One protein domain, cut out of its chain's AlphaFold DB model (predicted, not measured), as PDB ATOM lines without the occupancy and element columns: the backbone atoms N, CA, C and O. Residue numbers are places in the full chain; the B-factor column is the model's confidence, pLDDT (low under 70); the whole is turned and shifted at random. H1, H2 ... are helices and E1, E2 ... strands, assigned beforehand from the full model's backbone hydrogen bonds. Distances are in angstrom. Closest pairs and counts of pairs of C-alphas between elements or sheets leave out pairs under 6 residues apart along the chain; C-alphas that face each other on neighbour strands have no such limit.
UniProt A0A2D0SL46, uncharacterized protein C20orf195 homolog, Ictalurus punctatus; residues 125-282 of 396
ATOM      1  N   SER A 125      32.831 -46.829  38.148       76.50
ATOM      2  CA  SER A 125      33.623 -46.108  37.142       76.50
ATOM      3  C   SER A 125      33.259 -46.548  35.727       76.50
ATOM      4  O   SER A 125      33.046 -45.700  34.877       76.50
ATOM      5  N   ILE A 126      33.133 -47.856  35.483       83.69
ATOM      6  CA  ILE A 126      32.908 -48.376  34.128       83.69
ATOM      7  C   ILE A 126      31.495 -48.046  33.642       83.69
ATOM      8  O   ILE A 126      31.331 -47.655  32.495       83.69
ATOM      9  N   GLU A 127      30.477 -48.167  34.500       86.62
ATOM     10  CA  GLU A 127      29.108 -47.782  34.125       86.62
ATOM     11  C   GLU A 127      29.018 -46.293  33.763       86.62
ATOM     12  O   GLU A 127      28.385 -45.947  32.767       86.62
ATOM     13  N   ASN A 128      29.697 -45.423  34.519       88.94
ATOM     14  CA  ASN A 128      29.765 -43.995  34.209       88.94
ATOM     15  C   ASN A 128      30.489 -43.733  32.882       88.94
ATOM     16  O   ASN A 128      29.989 -42.948  32.083       88.94
ATOM     17  N   ASP A 129      31.605 -44.422  32.619       90.69
ATOM     18  CA  ASP A 129      32.349 -44.298  31.359       90.69
ATOM     19  C   ASP A 129      31.483 -44.718  30.150       90.69
ATOM     20  O   ASP A 129      31.504 -44.070  29.102       90.69
ATOM     21  N   ILE A 130      30.676 -45.782  30.290       93.19
ATOM     22  CA  ILE A 130      29.731 -46.209  29.246       93.19
ATOM     23  C   ILE A 130      28.653 -45.142  29.031       93.19
ATOM     24  O   ILE A 130      28.368 -44.775  27.891       93.19
ATOM     25  N   MET A 131      28.038 -44.655  30.111       93.50
ATOM     26  CA  MET A 131      26.976 -43.649  30.035       93.50
ATOM     27  C   MET A 131      27.472 -42.333  29.426       93.50
ATOM     28  O   MET A 131      26.769 -41.730  28.611       93.50
ATOM     29  N   ASP A 132      28.686 -41.904  29.771       94.69
ATOM     30  CA  ASP A 132      29.333 -40.729  29.185       94.69
ATOM     31  C   ASP A 132      29.514 -40.904  27.672       94.69
ATOM     32  O   ASP A 132      29.064 -40.071  26.883       94.69
ATOM     33  N   LEU A 133      30.048 -42.046  27.230       95.12
ATOM     34  CA  LEU A 133      30.230 -42.313  25.804       95.12
ATOM     35  C   LEU A 133      28.893 -42.378  25.037       95.12
ATOM     36  O   LEU A 133      28.779 -41.820  23.941       95.12
ATOM     37  N   LEU A 134      27.874 -43.030  25.611       96.69
ATOM     38  CA  LEU A 134      26.530 -43.167  25.027       96.69
ATOM     39  C   LEU A 134      25.760 -41.847  24.937       96.69
ATOM     40  O   LEU A 134      24.899 -41.716  24.063       96.69
ATOM     41  N   SER A 135      26.038 -40.900  25.834       95.38
ATOM     42  CA  SER A 135      25.408 -39.573  25.857       95.38
ATOM     43  C   SER A 135      26.172 -38.529  25.042       95.38
ATOM     44  O   SER A 135      25.578 -37.538  24.625       95.38
ATOM     45  N   THR A 136      27.453 -38.768  24.751       94.31
ATOM     46  CA  THR A 136      28.294 -37.879  23.944       94.31
ATOM     47  C   THR A 136      28.470 -38.423  22.521       94.31
ATOM     48  O   THR A 136      27.596 -38.236  21.670       94.31
ATOM     49  N   ARG A 137      29.580 -39.117  22.245       93.94
ATOM     50  CA  ARG A 137      30.029 -39.532  20.905       93.94
ATOM     51  C   ARG A 137      29.143 -40.581  20.249       93.94
ATOM     52  O   ARG A 137      29.053 -40.608  19.027       93.94
ATOM     53  N   LEU A 138      28.505 -41.435  21.044       96.69
ATOM     54  CA  LEU A 138      27.614 -42.472  20.532       96.69
ATOM     55  C   LEU A 138      26.144 -42.089  20.628       96.69
ATOM     56  O   LEU A 138      25.326 -42.935  20.288       96.69
ATOM     57  N   SER A 139      25.788 -40.881  21.080       97.00
ATOM     58  CA  SER A 139      24.384 -40.448  21.178       97.00
ATOM     59  C   SER A 139      23.634 -40.622  19.856       97.00
ATOM     60  O   SER A 139      24.225 -40.550  18.777       97.00
ATOM     61  N   LEU A 140      22.321 -40.863  19.934       96.00
ATOM     62  CA  LEU A 140      21.502 -41.106  18.745       96.00
ATOM     63  C   LEU A 140      21.591 -39.937  17.753       96.00
ATOM     64  O   LEU A 140      21.762 -40.168  16.560       96.00
ATOM     65  N   ASP A 141      21.581 -38.704  18.258       96.38
ATOM     66  CA  ASP A 141      21.709 -37.491  17.445       96.38
ATOM     67  C   ASP A 141      23.077 -37.398  16.753       96.38
ATOM     68  O   ASP A 141      23.162 -37.012  15.584       96.38
ATOM     69  N   GLN A 142      24.162 -37.787  17.436       95.62
ATOM     70  CA  GLN A 142      25.499 -37.818  16.835       95.62
ATOM     71  C   GLN A 142      25.623 -38.920  15.786       95.62
ATOM     72  O   GLN A 142      26.139 -38.665  14.700       95.62
ATOM     73  N   LEU A 143      25.103 -40.122  16.049       97.00
ATOM     74  CA  LEU A 143      25.073 -41.191  15.047       97.00
ATOM     75  C   LEU A 143      24.228 -40.790  13.836       97.00
ATOM     76  O   LEU A 143      24.648 -40.998  12.700       97.00
ATOM     77  N   GLN A 144      23.081 -40.148  14.050       97.06
ATOM     78  CA  GLN A 144      22.268 -39.619  12.963       97.06
ATOM     79  C   GLN A 144      23.044 -38.563  12.169       97.06
ATOM     80  O   GLN A 144      23.116 -38.655  10.946       97.06
ATOM     81  N   THR A 145      23.690 -37.612  12.838       95.31
ATOM     82  CA  THR A 145      24.533 -36.595  12.189       95.31
ATOM     83  C   THR A 145      25.653 -37.236  11.365       95.31
ATOM     84  O   THR A 145      25.871 -36.871  10.211       95.31
ATOM     85  N   ASN A 146      26.334 -38.238  11.919       94.94
ATOM     86  CA  ASN A 146      27.402 -38.973  11.247       94.94
ATOM     87  C   ASN A 146      26.896 -39.731  10.019       94.94
ATOM     88  O   ASN A 146      27.532 -39.681   8.966       94.94
ATOM     89  N   TYR A 147      25.723 -40.356  10.120       96.00
ATOM     90  CA  TYR A 147      25.056 -40.978   8.982       96.00
ATOM     91  C   TYR A 147      24.775 -39.964   7.867       96.00
ATOM     92  O   TYR A 147      25.098 -40.223   6.711       96.00
ATOM     93  N   HIS A 148      24.237 -38.787   8.205       94.38
ATOM     94  CA  HIS A 148      23.928 -37.746   7.219       94.38
ATOM     95  C   HIS A 148      25.197 -37.242   6.523       94.38
ATOM     96  O   HIS A 148      25.215 -37.116   5.300       94.38
ATOM     97  N   LYS A 149      26.287 -37.024   7.272       92.94
ATOM     98  CA  LYS A 149      27.584 -36.637   6.698       92.94
ATOM     99  C   LYS A 149      28.150 -37.713   5.761       92.94
ATOM    100  O   LYS A 149      28.631 -37.387   4.677       92.94
ATOM    101  N   LEU A 150      28.082 -38.989   6.156       94.44
ATOM    102  CA  LEU A 150      28.514 -40.116   5.322       94.44
ATOM    103  C   LEU A 150      27.692 -40.198   4.032       94.44
ATOM    104  O   LEU A 150      28.253 -40.331   2.945       94.44
ATOM    105  N   GLU A 151      26.372 -40.096   4.142       93.75
ATOM    106  CA  GLU A 151      25.469 -40.182   2.999       93.75
ATOM    107  C   GLU A 151      25.661 -39.004   2.037       93.75
ATOM    108  O   GLU A 151      25.750 -39.191   0.822       93.75
ATOM    109  N   LEU A 152      25.851 -37.794   2.571       91.06
ATOM    110  CA  LEU A 152      26.207 -36.621   1.780       91.06
ATOM    111  C   LEU A 152      27.503 -36.853   0.989       91.06
ATOM    112  O   LEU A 152      27.569 -36.552  -0.205       91.06
ATOM    113  N   LEU A 153      28.524 -37.425   1.629       90.88
ATOM    114  CA  LEU A 153      29.814 -37.694   0.996       90.88
ATOM    115  C   LEU A 153      29.719 -38.802  -0.071       90.88
ATOM    116  O   LEU A 153      30.325 -38.685  -1.135       90.88
ATOM    117  N   LYS A 154      28.910 -39.845   0.155       91.62
ATOM    118  CA  LYS A 154      28.608 -40.896  -0.842       91.62
ATOM    119  C   LYS A 154      27.918 -40.366  -2.095       91.62
ATOM    120  O   LYS A 154      28.142 -40.883  -3.196       91.62
ATOM    121  N   ASN A 155      27.079 -39.357  -1.895       91.62
ATOM    122  CA  ASN A 155      26.290 -38.706  -2.932       91.62
ATOM    123  C   ASN A 155      27.018 -37.491  -3.530       91.62
ATOM    124  O   ASN A 155      26.509 -36.833  -4.431       91.62
ATOM    125  N   SER A 156      28.240 -37.207  -3.082       90.31
ATOM    126  CA  SER A 156      29.082 -36.155  -3.642       90.31
ATOM    127  C   SER A 156      29.844 -36.631  -4.882       90.31
ATOM    128  O   SER A 156      30.095 -37.820  -5.087       90.31
ATOM    129  N   SER A 157      30.227 -35.671  -5.721       90.75
ATOM    130  CA  SER A 157      31.129 -35.881  -6.859       90.75
ATOM    131  C   SER A 157      32.526 -35.395  -6.485       90.75
ATOM    132  O   SER A 157      32.662 -34.317  -5.911       90.75
ATOM    133  N   PHE A 158      33.569 -36.164  -6.797       90.31
ATOM    134  CA  PHE A 158      34.940 -35.824  -6.396       90.31
ATOM    135  C   PHE A 158      35.779 -35.396  -7.589       90.31
ATOM    136  O   PHE A 158      35.790 -36.085  -8.613       90.31
ATOM    137  N   TYR A 159      36.529 -34.311  -7.417       87.69
ATOM    138  CA  TYR A 159      37.329 -33.667  -8.454       87.69
ATOM    139  C   TYR A 159      38.766 -33.464  -7.984       87.69
ATOM    140  O   TYR A 159      39.027 -33.290  -6.794       87.69
ATOM    141  N   ILE A 160      39.705 -33.486  -8.924       86.12
ATOM    142  CA  ILE A 160      41.047 -32.950  -8.711       86.12
ATOM    143  C   ILE A 160      41.009 -31.482  -9.092       86.12
ATOM    144  O   ILE A 160      40.738 -31.168 -10.247       86.12
ATOM    145  N   MET A 161      41.319 -30.628  -8.125       79.62
ATOM    146  CA  MET A 161      41.483 -29.194  -8.310       79.62
ATOM    147  C   MET A 161      42.966 -28.848  -8.257       79.62
ATOM    148  O   MET A 161      43.709 -29.418  -7.446       79.62
ATOM    149  N   VAL A 162      43.396 -27.896  -9.079       75.19
ATOM    150  CA  VAL A 162      44.734 -27.318  -8.977       75.19
ATOM    151  C   VAL A 162      44.665 -26.042  -8.137       75.19
ATOM    152  O   VAL A 162      43.909 -25.132  -8.453       75.19
ATOM    153  N   LYS A 163      45.435 -25.968  -7.046       73.25
ATOM    154  CA  LYS A 163      45.543 -24.775  -6.187       73.25
ATOM    155  C   LYS A 163      46.977 -24.255  -6.206       73.25
ATOM    156  O   LYS A 163      47.907 -25.046  -6.088       73.25
ATOM    157  N   HIS A 164      47.170 -22.946  -6.337       66.06
ATOM    158  CA  HIS A 164      48.497 -22.325  -6.258       66.06
ATOM    159  C   HIS A 164      48.891 -22.031  -4.808       66.06
ATOM    160  O   HIS A 164      48.052 -21.612  -4.013       66.06
ATOM    161  N   GLU A 165      50.166 -22.246  -4.473       60.62
ATOM    162  CA  GLU A 165      50.663 -22.108  -3.094       60.62
ATOM    163  C   GLU A 165      50.945 -20.636  -2.722       60.62
ATOM    164  O   GLU A 165      50.735 -20.241  -1.577       60.62
ATOM    165  N   ASP A 166      51.281 -19.791  -3.709       53.47
ATOM    166  CA  ASP A 166      51.768 -18.417  -3.476       53.47
ATOM    167  C   ASP A 166      50.782 -17.281  -3.821       53.47
ATOM    168  O   ASP A 166      51.069 -16.111  -3.557       53.47
ATOM    169  N   LEU A 167      49.617 -17.572  -4.410       52.09
ATOM    170  CA  LEU A 167      48.640 -16.547  -4.809       52.09
ATOM    171  C   LEU A 167      47.197 -17.018  -4.565       52.09
ATOM    172  O   LEU A 167      46.547 -17.494  -5.493       52.09
ATOM    173  N   PRO A 168      46.635 -16.816  -3.359       49.75
ATOM    174  CA  PRO A 168      45.238 -17.154  -3.058       49.75
ATOM    175  C   PRO A 168      44.197 -16.290  -3.802       49.75
ATOM    176  O   PRO A 168      43.005 -16.446  -3.565       49.75
ATOM    177  N   GLN A 169      44.624 -15.355  -4.661       46.91
ATOM    178  CA  GLN A 169      43.757 -14.413  -5.387       46.91
ATOM    179  C   GLN A 169      43.827 -14.529  -6.911       46.91
ATOM    180  O   GLN A 169      43.068 -13.845  -7.597       46.91
ATOM    181  N   LEU A 170      44.726 -15.351  -7.454       45.03
ATOM    182  CA  LEU A 170      44.783 -15.566  -8.891       45.03
ATOM    183  C   LEU A 170      44.131 -16.916  -9.180       45.03
ATOM    184  O   LEU A 170      44.812 -17.936  -9.247       45.03
ATOM    185  N   ASP A 171      42.804 -16.899  -9.333       48.25
ATOM    186  CA  ASP A 171      42.035 -17.977  -9.963       48.25
ATOM    187  C   ASP A 171      42.472 -18.075 -11.435       48.25
ATOM    188  O   ASP A 171      41.760 -17.689 -12.364       48.25
ATOM    189  N   ILE A 172      43.706 -18.527 -11.667       49.19
ATOM    190  CA  ILE A 172      44.114 -19.000 -12.978       49.19
ATOM    191  C   ILE A 172      43.264 -20.244 -13.202       49.19
ATOM    192  O   ILE A 172      43.491 -21.284 -12.590       49.19
ATOM    193  N   SER A 173      42.248 -20.108 -14.048       54.34
ATOM    194  CA  SER A 173      41.333 -21.189 -14.383       54.34
ATOM    195  C   SER A 173      42.105 -22.433 -14.827       54.34
ATOM    196  O   SER A 173      43.096 -22.320 -15.562       54.34
ATOM    197  N   ASP A 174      41.611 -23.619 -14.451       55.88
ATOM    198  CA  ASP A 174      42.173 -24.927 -14.835       55.88
ATOM    199  C   ASP A 174      42.492 -25.007 -16.344       55.88
ATOM    200  O   ASP A 174      43.452 -25.654 -16.762       55.88
ATOM    201  N   SER A 175      41.766 -24.250 -17.178       57.81
ATOM    202  CA  SER A 175      42.001 -24.106 -18.620       57.81
ATOM    203  C   SER A 175      43.414 -23.649 -19.015       57.81
ATOM    204  O   SER A 175      43.833 -23.920 -20.137       57.81
ATOM    205  N   THR A 176      44.137 -22.949 -18.140       60.19
ATOM    206  CA  THR A 176      45.482 -22.417 -18.429       60.19
ATOM    207  C   THR A 176      46.581 -23.417 -18.075       60.19
ATOM    208  O   THR A 176      47.616 -23.444 -18.736       60.19
ATOM    209  N   LEU A 177      46.357 -24.264 -17.063       63.41
ATOM    210  CA  LEU A 177      47.355 -25.224 -16.583       63.41
ATOM    211  C   LEU A 177      47.181 -26.620 -17.199       63.41
ATOM    212  O   LEU A 177      48.166 -27.322 -17.425       63.41
ATOM    213  N   MET A 178      45.948 -27.010 -17.542       66.56
ATOM    214  CA  MET A 178      45.644 -28.301 -18.174       66.56
ATOM    215  C   MET A 178      46.450 -28.608 -19.451       66.56
ATOM    216  O   MET A 178      46.830 -29.768 -19.615       66.56
ATOM    217  N   PRO A 179      46.776 -27.639 -20.334       69.06
ATOM    218  CA  PRO A 179      47.625 -27.898 -21.503       69.06
ATOM    219  C   PRO A 179      49.072 -28.287 -21.165       69.06
ATOM    220  O   PRO A 179      49.741 -28.904 -21.990       69.06
ATOM    221  N   VAL A 180      49.552 -27.923 -19.972       68.50
ATOM    222  CA  VAL A 180      50.932 -28.148 -19.499       68.50
ATOM    223  C   VAL A 180      51.047 -29.466 -18.716       68.50
ATOM    224  O   VAL A 180      52.127 -30.022 -18.519       68.50
ATOM    225  N   ILE A 181      49.915 -30.012 -18.268       74.38
ATOM    226  CA  ILE A 181      49.874 -31.270 -17.529       74.38
ATOM    227  C   ILE A 181      50.048 -32.450 -18.497       74.38
ATOM    228  O   ILE A 181      49.304 -32.611 -19.464       74.38
ATOM    229  N   ASP A 182      50.981 -33.355 -18.182       79.25
ATOM    230  CA  ASP A 182      51.110 -34.631 -18.891       79.25
ATOM    231  C   ASP A 182      49.825 -35.452 -18.699       79.25
ATOM    232  O   ASP A 182      49.556 -35.995 -17.621       79.25
ATOM    233  N   LEU A 183      49.036 -35.575 -19.770       80.50
ATOM    234  CA  LEU A 183      47.739 -36.247 -19.743       80.50
ATOM    235  C   LEU A 183      47.846 -37.706 -19.273       80.50
ATOM    236  O   LEU A 183      46.976 -38.192 -18.550       80.50
ATOM    237  N   SER A 184      48.923 -38.417 -19.621       81.06
ATOM    238  CA  SER A 184      49.119 -39.811 -19.201       81.06
ATOM    239  C   SER A 184      49.364 -39.922 -17.693       81.06
ATOM    240  O   SER A 184      48.888 -40.857 -17.042       81.06
ATOM    241  N   ARG A 185      50.088 -38.956 -17.112       83.12
ATOM    242  CA  ARG A 185      50.291 -38.852 -15.660       83.12
ATOM    243  C   ARG A 185      49.016 -38.409 -14.965       83.12
ATOM    244  O   ARG A 185      48.674 -39.001 -13.946       83.12
ATOM    245  N   PHE A 186      48.277 -37.472 -15.546       83.69
ATOM    246  CA  PHE A 186      46.999 -37.028 -15.004       83.69
ATOM    247  C   PHE A 186      45.996 -38.175 -14.905       83.69
ATOM    248  O   PHE A 186      45.403 -38.383 -13.851       83.69
ATOM    249  N   GLN A 187      45.884 -39.012 -15.938       86.31
ATOM    250  CA  GLN A 187      45.021 -40.197 -15.892       86.31
ATOM    251  C   GLN A 187      45.435 -41.204 -14.806       86.31
ATOM    252  O   GLN A 187      44.574 -41.850 -14.202       86.31
ATOM    253  N   ARG A 188      46.739 -41.339 -14.511       86.69
ATOM    254  CA  ARG A 188      47.212 -42.139 -13.367       86.69
ATOM    255  C   ARG A 188      46.772 -41.520 -12.042       86.69
ATOM    256  O   ARG A 188      46.187 -42.222 -11.226       86.69
ATOM    257  N   VAL A 189      46.949 -40.211 -11.878       85.75
ATOM    258  CA  VAL A 189      46.520 -39.491 -10.670       85.75
ATOM    259  C   VAL A 189      45.001 -39.552 -10.478       85.75
ATOM    260  O   VAL A 189      44.546 -39.794  -9.363       85.75
ATOM    261  N   LYS A 190      44.199 -39.465 -11.548       88.50
ATOM    262  CA  LYS A 190      42.744 -39.699 -11.489       88.50
ATOM    263  C   LYS A 190      42.410 -41.098 -10.972       88.50
ATOM    264  O   LYS A 190      41.490 -41.262 -10.176       88.50
ATOM    265  N   ARG A 191      43.151 -42.126 -11.397       90.06
ATOM    266  CA  ARG A 191      42.957 -43.503 -10.913       90.06
ATOM    267  C   ARG A 191      43.307 -43.639  -9.432       90.06
ATOM    268  O   ARG A 191      42.551 -44.276  -8.699       90.06
ATOM    269  N   ASP A 192      44.406 -43.029  -9.003       87.06
ATOM    270  CA  ASP A 192      44.833 -43.037  -7.603       87.06
ATOM    271  C   ASP A 192      43.829 -42.290  -6.720       87.06
ATOM    272  O   ASP A 192      43.370 -42.844  -5.722       87.06
ATOM    273  N   GLY A 193      43.378 -41.106  -7.147       88.62
ATOM    274  CA  GLY A 193      42.311 -40.362  -6.480       88.62
ATOM    275  C   GLY A 193      41.017 -41.166  -6.385       88.62
ATOM    276  O   GLY A 193      40.405 -41.230  -5.322       88.62
ATOM    277  N   LYS A 194      40.630 -41.877  -7.451       91.94
ATOM    278  CA  LYS A 194      39.431 -42.729  -7.451       91.94
ATOM    279  C   LYS A 194      39.540 -43.842  -6.412       91.94
ATOM    280  O   LYS A 194      38.559 -44.155  -5.741       91.94
ATOM    281  N   ASN A 195      40.716 -44.456  -6.293       90.75
ATOM    282  CA  ASN A 195      40.972 -45.488  -5.294       90.75
ATOM    283  C   ASN A 195      40.984 -44.906  -3.875       90.75
ATOM    284  O   ASN A 195      40.418 -45.525  -2.978       90.75
ATOM    285  N   GLN A 196      41.566 -43.719  -3.687       90.06
ATOM    286  CA  GLN A 196      41.571 -43.008  -2.407       90.06
ATOM    287  C   GLN A 196      40.141 -42.705  -1.940       90.06
ATOM    288  O   GLN A 196      39.799 -43.066  -0.819       90.06
ATOM    289  N   VAL A 197      39.280 -42.160  -2.811       91.62
ATOM    290  CA  VAL A 197      37.859 -41.912  -2.494       91.62
ATOM    291  C   VAL A 197      37.141 -43.206  -2.115       91.62
ATOM    292  O   VAL A 197      36.446 -43.259  -1.107       91.62
ATOM    293  N   LYS A 198      37.324 -44.283  -2.892       93.19
ATOM    294  CA  LYS A 198      36.704 -45.581  -2.582       93.19
ATOM    295  C   LYS A 198      37.119 -46.111  -1.213       93.19
ATOM    296  O   LYS A 198      36.274 -46.615  -0.482       93.19
ATOM    297  N   LEU A 199      38.407 -46.017  -0.889       92.31
ATOM    298  CA  LEU A 199      38.929 -46.466   0.396       92.31
ATOM    299  C   LEU A 199      38.403 -45.596   1.542       92.31
ATOM    300  O   LEU A 199      38.000 -46.142   2.561       92.31
ATOM    301  N   GLN A 200      38.360 -44.275   1.355       92.31
ATOM    302  CA  GLN A 200      37.809 -43.325   2.322       92.31
ATOM    303  C   GLN A 200      36.338 -43.638   2.628       92.31
ATOM    304  O   GLN A 200      35.976 -43.788   3.791       92.31
ATOM    305  N   LEU A 201      35.505 -43.812   1.596       94.31
ATOM    306  CA  LEU A 201      34.088 -44.146   1.765       94.31
ATOM    307  C   LEU A 201      33.896 -45.501   2.460       94.31
ATOM    308  O   LEU A 201      33.095 -45.598   3.386       94.31
ATOM    309  N   ALA A 202      34.656 -46.527   2.065       95.88
ATOM    310  CA  ALA A 202      34.583 -47.846   2.693       95.88
ATOM    311  C   ALA A 202      35.030 -47.818   4.167       95.88
ATOM    312  O   ALA A 202      34.436 -48.488   5.012       95.88
ATOM    313  N   LEU A 203      36.062 -47.033   4.490       95.88
ATOM    314  CA  LEU A 203      36.526 -46.840   5.862       95.88
ATOM    315  C   LEU A 203      35.458 -46.141   6.712       95.88
ATOM    316  O   LEU A 203      35.169 -46.609   7.809       95.88
ATOM    317  N   LEU A 204      34.823 -45.084   6.196       96.44
ATOM    318  CA  LEU A 204      33.735 -44.401   6.901       96.44
ATOM    319  C   LEU A 204      32.529 -45.313   7.142       96.44
ATOM    320  O   LEU A 204      31.982 -45.308   8.240       96.44
ATOM    321  N   GLU A 205      32.126 -46.119   6.155       97.69
ATOM    322  CA  GLU A 205      31.054 -47.111   6.325       97.69
ATOM    323  C   GLU A 205      31.385 -48.125   7.426       97.69
ATOM    324  O   GLU A 205      30.537 -48.437   8.269       97.69
ATOM    325  N   MET A 206      32.621 -48.630   7.436       97.88
ATOM    326  CA  MET A 206      33.084 -49.581   8.443       97.88
ATOM    327  C   MET A 206      33.088 -48.957   9.843       97.88
ATOM    328  O   MET A 206      32.551 -49.562  10.770       97.88
ATOM    329  N   LEU A 207      33.651 -47.754   9.993       97.88
ATOM    330  CA  LEU A 207      33.695 -47.027  11.265       97.88
ATOM    331  C   LEU A 207      32.284 -46.710  11.767       97.88
ATOM    332  O   LEU A 207      31.968 -46.988  12.920       97.88
ATOM    333  N   PHE A 208      31.397 -46.220  10.899       98.00
ATOM    334  CA  PHE A 208      30.006 -45.946  11.257       98.00
ATOM    335  C   PHE A 208      29.265 -47.205  11.736       98.00
ATOM    336  O   PHE A 208      28.543 -47.175  12.738       98.00
ATOM    337  N   THR A 209      29.476 -48.332  11.051       98.06
ATOM    338  CA  THR A 209      28.916 -49.630  11.451       98.06
ATOM    339  C   THR A 209      29.462 -50.070  12.809       98.06
ATOM    340  O   THR A 209      28.709 -50.563  13.649       98.06
ATOM    341  N   GLU A 210      30.762 -49.875  13.048       97.81
ATOM    342  CA  GLU A 210      31.396 -50.190  14.327       97.81
ATOM    343  C   GLU A 210      30.830 -49.346  15.474       97.81
ATOM    344  O   GLU A 210      30.532 -49.903  16.528       97.81
ATOM    345  N   LEU A 211      30.613 -48.045  15.261       98.12
ATOM    346  CA  LEU A 211      30.010 -47.149  16.251       98.12
ATOM    347  C   LEU A 211      28.559 -47.535  16.565       98.12
ATOM    348  O   LEU A 211      28.182 -47.604  17.733       98.12
ATOM    349  N   THR A 212      27.763 -47.838  15.537       97.88
ATOM    350  CA  THR A 212      26.346 -48.210  15.696       97.88
ATOM    351  C   THR A 212      26.207 -49.527  16.455       97.88
ATOM    352  O   THR A 212      25.527 -49.583  17.476       97.88
ATOM    353  N   ARG A 213      26.929 -50.569  16.028       97.75
ATOM    354  CA  ARG A 213      26.955 -51.857  16.737       97.75
ATOM    355  C   ARG A 213      27.541 -51.706  18.144       97.75
ATOM    356  O   ARG A 213      27.047 -52.293  19.100       97.75
ATOM    357  N   GLY A 214      28.601 -50.911  18.283       96.50
ATOM    358  CA  GLY A 214      29.243 -50.631  19.562       96.50
ATOM    359  C   GLY A 214      28.285 -50.011  20.571       96.50
ATOM    360  O   GLY A 214      28.311 -50.412  21.735       96.50
ATOM    361  N   ARG A 215      27.415 -49.098  20.119       96.88
ATOM    362  CA  ARG A 215      26.331 -48.521  20.919       96.88
ATOM    363  C   ARG A 215      25.373 -49.598  21.424       96.88
ATOM    364  O   ARG A 215      25.200 -49.695  22.634       96.88
ATOM    365  N   GLU A 216      24.799 -50.401  20.529       96.19
ATOM    366  CA  GLU A 216      23.842 -51.469  20.879       96.19
ATOM    367  C   GLU A 216      24.435 -52.416  21.927       96.19
ATOM    368  O   GLU A 216      23.851 -52.670  22.976       96.19
ATOM    369  N   GLU A 217      25.667 -52.864  21.697       94.12
ATOM    370  CA  GLU A 217      26.347 -53.766  22.616       94.12
ATOM    371  C   GLU A 217      26.659 -53.105  23.982       94.12
ATOM    372  O   GLU A 217      26.743 -53.801  24.992       94.12
ATOM    373  N   LEU A 218      26.889 -51.786  24.044       93.12
ATOM    374  CA  LEU A 218      27.075 -51.056  25.309       93.12
ATOM    375  C   LEU A 218      25.749 -50.860  26.063       93.12
ATOM    376  O   LEU A 218      25.727 -50.976  27.290       93.12
ATOM    377  N   GLU A 219      24.653 -50.606  25.347       93.12
ATOM    378  CA  GLU A 219      23.299 -50.567  25.914       93.12
ATOM    379  C   GLU A 219      22.908 -51.933  26.493       93.12
ATOM    380  O   GLU A 219      22.418 -52.004  27.622       93.12
ATOM    381  N   ASP A 220      23.219 -53.023  25.788       90.12
ATOM    382  CA  ASP A 220      22.999 -54.392  26.261       90.12
ATOM    383  C   ASP A 220      23.783 -54.694  27.545       90.12
ATOM    384  O   ASP A 220      23.240 -55.285  28.484       90.12
ATOM    385  N   ILE A 221      25.047 -54.261  27.630       87.44
ATOM    386  CA  ILE A 221      25.870 -54.411  28.843       87.44
ATOM    387  C   ILE A 221      25.223 -53.684  30.031       87.44
ATOM    388  O   ILE A 221      25.169 -54.242  31.130       87.44
ATOM    389  N   LEU A 222      24.703 -52.469  29.821       87.50
ATOM    390  CA  LEU A 222      24.004 -51.710  30.864       87.50
ATOM    391  C   LEU A 222      22.653 -52.325  31.243       87.50
ATOM    392  O   LEU A 222      22.262 -52.250  32.408       87.50
ATOM    393  N   ALA A 223      21.935 -52.928  30.293       86.19
ATOM    394  CA  ALA A 223      20.645 -53.570  30.538       86.19
ATOM    395  C   ALA A 223      20.780 -54.867  31.357       86.19
ATOM    396  O   ALA A 223      19.910 -55.193  32.162       86.19
ATOM    397  N   GLN A 224      21.894 -55.588  31.209       79.38
ATOM    398  CA  GLN A 224      22.156 -56.881  31.851       79.38
ATOM    399  C   GLN A 224      22.585 -56.800  33.335       79.38
ATOM    400  O   GLN A 224      23.211 -57.735  33.841       79.38
ATOM    401  N   LYS A 225      22.260 -55.713  34.055       63.59
ATOM    402  CA  LYS A 225      22.708 -55.438  35.439       63.59
ATOM    403  C   LYS A 225      22.797 -56.694  36.325       63.59
ATOM    404  O   LYS A 225      21.788 -57.271  36.721       63.59
ATOM    405  N   GLY A 226      24.027 -57.073  36.685       55.91
ATOM    406  CA  GLY A 226      24.334 -57.976  37.801       55.91
ATOM    407  C   GLY A 226      24.543 -59.470  37.509       55.91
ATOM    408  O   GLY A 226      25.096 -60.135  38.380       55.91
ATOM    409  N   ALA A 227      24.185 -60.020  36.341       52.97
ATOM    410  CA  ALA A 227      24.362 -61.464  36.074       52.97
ATOM    411  C   ALA A 227      25.484 -61.803  35.060       52.97
ATOM    412  O   ALA A 227      26.226 -62.754  35.314       52.97
ATOM    413  N   PRO A 228      25.692 -61.040  33.965       50.16
ATOM    414  CA  PRO A 228      26.753 -61.320  32.983       50.16
ATOM    415  C   PRO A 228      27.916 -60.312  32.982       50.16
ATOM    416  O   PRO A 228      28.951 -60.598  32.382       50.16
ATOM    417  N   SER A 229      27.825 -59.169  33.683       50.69
ATOM    418  CA  SER A 229      28.940 -58.195  33.766       50.69
ATOM    419  C   SER A 229      30.175 -58.730  34.512       50.69
ATOM    420  O   SER A 229      31.251 -58.142  34.447       50.69
ATOM    421  N   LEU A 230      30.044 -59.887  35.172       49.91
ATOM    422  CA  LEU A 230      31.147 -60.657  35.753       49.91
ATOM    423  C   LEU A 230      31.825 -61.618  34.754       49.91
ATOM    424  O   LEU A 230      32.902 -62.126  35.058       49.91
ATOM    425  N   MET A 231      31.230 -61.880  33.582       53.16
ATOM    426  CA  MET A 231      31.795 -62.776  32.557       53.16
ATOM    427  C   MET A 231      32.698 -62.029  31.568       53.16
ATOM    428  O   MET A 231      33.741 -62.549  31.175       53.16
ATOM    429  N   LEU A 232      32.334 -60.798  31.193       60.69
ATOM    430  CA  LEU A 232      33.187 -59.914  30.401       60.69
ATOM    431  C   LEU A 232      33.988 -59.043  31.375       60.69
ATOM    432  O   LEU A 232      33.483 -58.050  31.890       60.69
ATOM    433  N   GLY A 233      35.214 -59.459  31.704       70.44
ATOM    434  CA  GLY A 233      36.037 -58.755  32.691       70.44
ATOM    435  C   GLY A 233      36.134 -57.256  32.387       70.44
ATOM    436  O   GLY A 233      36.296 -56.873  31.231       70.44
ATOM    437  N   GLY A 234      36.062 -56.397  33.411       79.69
ATOM    438  CA  GLY A 234      35.993 -54.935  33.237       79.69
ATOM    439  C   GLY A 234      37.112 -54.324  32.378       79.69
ATOM    440  O   GLY A 234      36.912 -53.282  31.761       79.69
ATOM    441  N   ALA A 235      38.262 -54.993  32.266       82.62
ATOM    442  CA  ALA A 235      39.324 -54.621  31.332       82.62
ATOM    443  C   ALA A 235      38.887 -54.703  29.854       82.62
ATOM    444  O   ALA A 235      39.198 -53.799  29.087       82.62
ATOM    445  N   VAL A 236      38.120 -55.729  29.474       87.00
ATOM    446  CA  VAL A 236      37.589 -55.916  28.112       87.00
ATOM    447  C   VAL A 236      36.585 -54.816  27.770       87.00
ATOM    448  O   VAL A 236      36.594 -54.279  26.667       87.00
ATOM    449  N   ILE A 237      35.742 -54.434  28.735       88.06
ATOM    450  CA  ILE A 237      34.789 -53.330  28.560       88.06
ATOM    451  C   ILE A 237      35.543 -52.008  28.370       88.06
ATOM    452  O   ILE A 237      35.229 -51.254  27.454       88.06
ATOM    453  N   LYS A 238      36.578 -51.747  29.178       89.62
ATOM    454  CA  LYS A 238      37.414 -50.546  29.029       89.62
ATOM    455  C   LYS A 238      38.147 -50.496  27.691       89.62
ATOM    456  O   LYS A 238      38.145 -49.454  27.046       89.62
ATOM    457  N   GLU A 239      38.732 -51.608  27.249       91.81
ATOM    458  CA  GLU A 239      39.362 -51.706  25.926       91.81
ATOM    459  C   GLU A 239      38.362 -51.371  24.814       91.81
ATOM    460  O   GLU A 239      38.671 -50.622  23.889       91.81
ATOM    461  N   LYS A 240      37.130 -51.867  24.940       93.69
ATOM    462  CA  LYS A 240      36.062 -51.578  23.991       93.69
ATOM    463  C   LYS A 240      35.657 -50.101  23.979       93.69
ATOM    464  O   LYS A 240      35.471 -49.549  22.900       93.69
ATOM    465  N   ILE A 241      35.536 -49.463  25.145       94.44
ATOM    466  CA  ILE A 241      35.252 -48.021  25.253       94.44
ATOM    467  C   ILE A 241      36.335 -47.219  24.525       94.44
ATOM    468  O   ILE A 241      36.006 -46.404  23.666       94.44
ATOM    469  N   LEU A 242      37.613 -47.507  24.797       95.38
ATOM    470  CA  LEU A 242      38.742 -46.840  24.138       95.38
ATOM    471  C   LEU A 242      38.721 -47.049  22.622       95.38
ATOM    472  O   LEU A 242      38.931 -46.112  21.856       95.38
ATOM    473  N   ARG A 243      38.421 -48.271  22.175       96.94
ATOM    474  CA  ARG A 243      38.303 -48.590  20.752       96.94
ATOM    475  C   ARG A 243      37.183 -47.795  20.074       96.94
ATOM    476  O   ARG A 243      37.388 -47.294  18.976       96.94
ATOM    477  N   LEU A 244      36.021 -47.666  20.713       97.81
ATOM    478  CA  LEU A 244      34.894 -46.902  20.166       97.81
ATOM    479  C   LEU A 244      35.156 -45.393  20.170       97.81
ATOM    480  O   LEU A 244      34.749 -44.709  19.236       97.81
ATOM    481  N   GLN A 245      35.870 -44.881  21.175       96.62
ATOM    482  CA  GLN A 245      36.355 -43.499  21.176       96.62
ATOM    483  C   GLN A 245      37.298 -43.253  19.997       96.62
ATOM    484  O   GLN A 245      37.059 -42.332  19.219       96.62
ATOM    485  N   GLN A 246      38.287 -44.130  19.799       97.38
ATOM    486  CA  GLN A 246      39.197 -44.037  18.658       97.38
ATOM    487  C   GLN A 246      38.446 -44.124  17.326       97.38
ATOM    488  O   GLN A 246      38.704 -43.334  16.429       97.38
ATOM    489  N   ALA A 247      37.476 -45.033  17.197       97.50
ATOM    490  CA  ALA A 247      36.676 -45.152  15.981       97.50
ATOM    491  C   ALA A 247      35.871 -43.874  15.680       97.50
ATOM    492  O   ALA A 247      35.698 -43.524  14.514       97.50
ATOM    493  N   ALA A 248      35.389 -43.168  16.709       96.44
ATOM    494  CA  ALA A 248      34.691 -41.896  16.543       96.44
ATOM    495  C   ALA A 248      35.648 -40.779  16.097       96.44
ATOM    496  O   ALA A 248      35.311 -40.007  15.201       96.44
ATOM    497  N   GLU A 249      36.848 -40.723  16.675       95.25
ATOM    498  CA  GLU A 249      37.899 -39.785  16.258       95.25
ATOM    499  C   GLU A 249      38.367 -40.052  14.823       95.25
ATOM    500  O   GLU A 249      38.472 -39.125  14.019       95.25
ATOM    501  N   ASP A 250      38.580 -41.320  14.471       95.06
ATOM    502  CA  ASP A 250      38.955 -41.737  13.123       95.06
ATOM    503  C   ASP A 250      37.847 -41.393  12.119       95.06
ATOM    504  O   ASP A 250      38.133 -40.961  11.004       95.06
ATOM    505  N   PHE A 251      36.574 -41.535  12.506       95.31
ATOM    506  CA  PHE A 251      35.445 -41.158  11.657       95.31
ATOM    507  C   PHE A 251      35.459 -39.654  11.349       95.31
ATOM    508  O   PHE A 251      35.378 -39.268  10.179       95.31
ATOM    509  N   ASP A 252      35.639 -38.813  12.373       92.38
ATOM    510  CA  ASP A 252      35.766 -37.358  12.225       92.38
ATOM    511  C   ASP A 252      36.982 -36.976  11.356       92.38
ATOM    512  O   ASP A 252      36.890 -36.093  10.500       92.38
ATOM    513  N   ALA A 253      38.114 -37.664  11.525       91.06
ATOM    514  CA  ALA A 253      39.335 -37.403  10.765       91.06
ATOM    515  C   ALA A 253      39.213 -37.793   9.281       91.06
ATOM    516  O   ALA A 253      39.700 -37.077   8.405       91.06
ATOM    517  N   VAL A 254      38.557 -38.919   8.984       90.88
ATOM    518  CA  VAL A 254      38.384 -39.438   7.615       90.88
ATOM    519  C   VAL A 254      37.285 -38.684   6.852       90.88
ATOM    520  O   VAL A 254      37.297 -38.656   5.620       90.88
ATOM    521  N   LEU A 255      36.349 -38.042   7.555       86.06
ATOM    522  CA  LEU A 255      35.286 -37.217   6.968       86.06
ATOM    523  C   LEU A 255      35.819 -36.032   6.153       86.06
ATOM    524  O   LEU A 255      35.217 -35.648   5.149       86.06
ATOM    525  N   ILE A 256      36.947 -35.455   6.566       75.81
ATOM    526  CA  ILE A 256      37.571 -34.335   5.864       75.81
ATOM    527  C   ILE A 256      38.303 -34.897   4.641       75.81
ATOM    528  O   ILE A 256      39.343 -35.542   4.768       75.81
ATOM    529  N   SER A 257      37.770 -34.646   3.441       64.69
ATOM    530  CA  SER A 257      38.459 -34.954   2.181       64.69
ATOM    531  C   SER A 257      39.823 -34.259   2.161       64.69
ATOM    532  O   SER A 257      39.923 -33.043   2.017       64.69
ATOM    533  N   GLY A 258      40.874 -35.040   2.412       61.91
ATOM    534  CA  GLY A 258      42.232 -34.541   2.593       61.91
ATOM    535  C   GLY A 258      43.001 -34.336   1.287       61.91
ATOM    536  O   GLY A 258      42.505 -34.560   0.182       61.91
ATOM    537  N   LYS A 259      44.278 -33.957   1.434       64.62
ATOM    538  CA  LYS A 259      45.242 -33.839   0.329       64.62
ATOM    539  C   LYS A 259      45.268 -35.123  -0.512       64.62
ATOM    540  O   LYS A 259      45.264 -36.245   0.012       64.62
ATOM    541  N   LEU A 260      45.318 -34.958  -1.831       65.75
ATOM    542  CA  LEU A 260      45.493 -36.077  -2.744       65.75
ATOM    543  C   LEU A 260      46.898 -36.650  -2.538       65.75
ATOM    544  O   LEU A 260      47.889 -35.924  -2.644       65.75
ATOM    545  N   HIS A 261      47.003 -37.943  -2.237       63.09
ATOM    546  CA  HIS A 261      48.309 -38.578  -2.075       63.09
ATOM    547  C   HIS A 261      48.905 -38.875  -3.451       63.09
ATOM    548  O   HIS A 261      48.735 -39.955  -4.015       63.09
ATOM    549  N   VAL A 262      49.609 -37.893  -4.006       61.59
ATOM    550  CA  VAL A 262      50.212 -37.985  -5.335       61.59
ATOM    551  C   VAL A 262      51.656 -38.458  -5.207       61.59
ATOM    552  O   VAL A 262      52.525 -37.726  -4.748       61.59
ATOM    553  N   LYS A 263      51.940 -39.691  -5.640       59.25
ATOM    554  CA  LYS A 263      53.313 -40.235  -5.652       59.25
ATOM    555  C   LYS A 263      54.166 -39.740  -6.828       59.25
ATOM    556  O   LYS A 263      55.375 -39.954  -6.834       59.25
ATOM    557  N   HIS A 264      53.553 -39.137  -7.844       58.59
ATOM    558  CA  HIS A 264      54.204 -38.817  -9.113       58.59
ATOM    559  C   HIS A 264      53.980 -37.354  -9.498       58.59
ATOM    560  O   HIS A 264      52.837 -36.927  -9.617       58.59
ATOM    561  N   SER A 265      55.056 -36.606  -9.761       59.84
ATOM    562  CA  SER A 265      54.936 -35.237 -10.280       59.84
ATOM    563  C   SER A 265      54.192 -35.230 -11.622       59.84
ATOM    564  O   SER A 265      54.585 -35.933 -12.565       59.84
ATOM    565  N   LEU A 266      53.111 -34.447 -11.697       63.16
ATOM    566  CA  LEU A 266      52.305 -34.290 -12.910       63.16
ATOM    567  C   LEU A 266      53.019 -33.507 -14.010       63.16
ATOM    568  O   LEU A 266      52.687 -33.693 -15.179       63.16
ATOM    569  N   ILE A 267      54.005 -32.686 -13.648       59.12
ATOM    570  CA  ILE A 267      54.740 -31.866 -14.604       59.12
ATOM    571  C   ILE A 267      56.071 -32.532 -14.961       59.12
ATOM    572  O   ILE A 267      56.824 -32.962 -14.074       59.12
ATOM    573  N   PRO A 268      56.380 -32.671 -16.260       55.34
ATOM    574  CA  PRO A 268      57.709 -33.052 -16.709       55.34
ATOM    575  C   PRO A 268      58.764 -32.053 -16.207       55.34
ATOM    576  O   PRO A 268      58.620 -30.847 -16.360       55.34
ATOM    577  N   VAL A 269      59.867 -32.557 -15.648       53.97
ATOM    578  CA  VAL A 269      60.941 -31.764 -15.002       53.97
ATOM    579  C   VAL A 269      61.559 -30.685 -15.916       53.97
ATOM    580  O   VAL A 269      62.162 -29.739 -15.426       53.97
ATOM    581  N   LEU A 270      61.398 -30.788 -17.241       52.66
ATOM    582  CA  LEU A 270      61.884 -29.776 -18.187       52.66
ATOM    583  C   LEU A 270      61.074 -28.466 -18.189       52.66
ATOM    584  O   LEU A 270      61.609 -27.449 -18.613       52.66
ATOM    585  N   GLU A 271      59.831 -28.470 -17.702       52.91
ATOM    586  CA  GLU A 271      58.949 -27.289 -17.674       52.91
ATOM    587  C   GLU A 271      58.747 -26.735 -16.251       52.91
ATOM    588  O   GLU A 271      58.176 -25.662 -16.059       52.91
ATOM    589  N   SER A 272      59.255 -27.435 -15.230       53.97
ATOM    590  CA  SER A 272      59.016 -27.095 -13.823       53.97
ATOM    591  C   SER A 272      59.782 -25.864 -13.332       53.97
ATOM    592  O   SER A 272      59.434 -25.315 -12.297       53.97
ATOM    593  N   THR A 273      60.828 -25.416 -14.033       54.78
ATOM    594  CA  THR A 273      61.617 -24.238 -13.621       54.78
ATOM    595  C   THR A 273      60.958 -22.899 -13.960       54.78
ATOM    596  O   THR A 273      61.427 -21.869 -13.484       54.78
ATOM    597  N   SER A 274      59.903 -22.891 -14.781       58.44
ATOM    598  CA  SER A 274      59.203 -21.672 -15.222       58.44
ATOM    599  C   SER A 274      57.771 -21.544 -14.701       58.44
ATOM    600  O   SER A 274      57.107 -20.562 -15.024       58.44
ATOM    601  N   LEU A 275      57.279 -22.520 -13.934       59.56
ATOM    602  CA  LEU A 275      55.894 -22.552 -13.463       59.56
ATOM    603  C   LEU A 275      55.817 -22.234 -11.964       59.56
ATOM    604  O   LEU A 275      56.665 -22.712 -11.209       59.56
ATOM    605  N   PRO A 276      54.818 -21.444 -11.528       62.31
ATOM    606  CA  PRO A 276      54.566 -21.217 -10.109       62.31
ATOM    607  C   PRO A 276      54.218 -22.534  -9.407       62.31
ATOM    608  O   PRO A 276      53.631 -23.429 -10.020       62.31
ATOM    609  N   GLU A 277      54.561 -22.652  -8.123       66.56
ATOM    610  CA  GLU A 277      54.262 -23.845  -7.332       66.56
ATOM    611  C   GLU A 277      52.739 -24.049  -7.233       66.56
ATOM    612  O   GLU A 277      51.959 -23.109  -7.020       66.56
ATOM    613  N   PHE A 278      52.291 -25.280  -7.479       68.56
ATOM    614  CA  PHE A 278      50.883 -25.658  -7.427       68.56
ATOM    615  C   PHE A 278      50.732 -27.029  -6.768       68.56
ATOM    616  O   PHE A 278      51.556 -27.934  -6.928       68.56
ATOM    617  N   GLN A 279      49.627 -27.191  -6.053       72.75
ATOM    618  CA  GLN A 279      49.221 -28.403  -5.370       72.75
ATOM    619  C   GLN A 279      47.937 -28.946  -5.991       72.75
ATOM    620  O   GLN A 279      47.008 -28.211  -6.317       72.75
ATOM    621  N   LEU A 280      47.867 -30.269  -6.103       75.06
ATOM    622  CA  LEU A 280      46.637 -30.962  -6.458       75.06
ATOM    623  C   LEU A 280      45.877 -31.317  -5.193       75.06
ATOM    624  O   LEU A 280      46.413 -31.970  -4.293       75.06
ATOM    625  N   VAL A 281      44.613 -30.929  -5.152       78.44
ATOM    626  CA  VAL A 281      43.723 -31.223  -4.036       78.44
ATOM    627  C   VAL A 281      42.564 -32.063  -4.543       78.44
ATOM    628  O   VAL A 281      42.043 -31.832  -5.630       78.44
ATOM    629  N   LEU A 282      42.185 -33.069  -3.759       84.56
ATOM    630  CA  LEU A 282      40.970 -33.829  -3.991       84.56
ATOM    631  C   LEU A 282      39.826 -33.104  -3.285       84.56
ATOM    632  O   LEU A 282      39.833 -32.981  -2.063       84.56
TER     633      LEU A 282
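This is residues 125 to 282 of the 396 residues of the protein "uncharacterized protein C20orf195 homolog" of Ictalurus punctatus (UniProt A0A2D0SL46). A long rod is built along one helix, H4, with a small two-stranded ribbon of E1 and E2 beside its residues 186 to 197; H2 and H5 lie along other parts of H4, and H1 packs on H4 and H5 toward the end far from the ribbon. H2, H4 and H5 form an up-and-down bundle, each running against the one before it in the chain. The 158 printed residues include five named helices and two named strands, in the order H1 H2 E1 H3 H4 H5 E2; the sheet, E1 - E2, is antiparallel, and the class is mostly helix. The whole is only just loose, close to extended, with a radius of gyration of the C-alphas of 22.6 A and spans of 73 by 26 by 25 A.

Strand E1 is residues 157 to 164, 22.0 A long, and strand E2 is residues 278 to 282, 13.3 A, ending at C-alpha 282 (40.970, -33.829, -3.991). Helix H4, residues 183 to 223, is 59.7 A long, from C-alpha 183 at (47.739, -36.247, -19.743) to C-alpha 223 at (20.645, -53.570, 30.538). H5 is residues 234 to 255, 31.7 A; H2 is residues 140 to 154, 20.8 A; H1 is residues 125 to 135, 15.4 A; H3 is residues 174 to 177, 5.5 A.

E1 and E2 are antiparallel neighbours at 164 degrees, with N 161 and O 281 at 2.9 A and N 279 and O 163 at 2.7 A, within hydrogen-bond range. The closest C-alphas of H4 and E2, Gly 193 and Leu 282, are 7.1 A apart; those of H4 and E1, Ile 160 and Lys 190, 7.5 A. H4 is the hub, touching three helices. With residues 200 to 214 alone it touches H5, closest at the C-alphas of Leu 207 and Ala 247, 5.9 A; this helical hairpin runs opposite ways at a shallow tilt of 34 degrees, only just short of steep. With residues 201 to 212 alone H4 touches H2, closest at the C-alphas of Lys 154 and Leu 201, 6.9 A. H1 touches H5, closest at the C-alphas of Ile 130 and Ile 241, 7.1 A. H3 touches no helix. In H1, H2, H4 and H5 every O i to N i+4 pair is within hydrogen-bond range; H3 is too short for one.

The C-alphas farthest apart, of Ala 227 and Ser 274, are 73.7 A apart. The printed part has no cut. The link H5 to E2 is long, and residues 223 to 228, of which 223 belongs to H4, stand free. Confidence is under 70 in residues 164 to 180, 225 to 232 and 257 to 278.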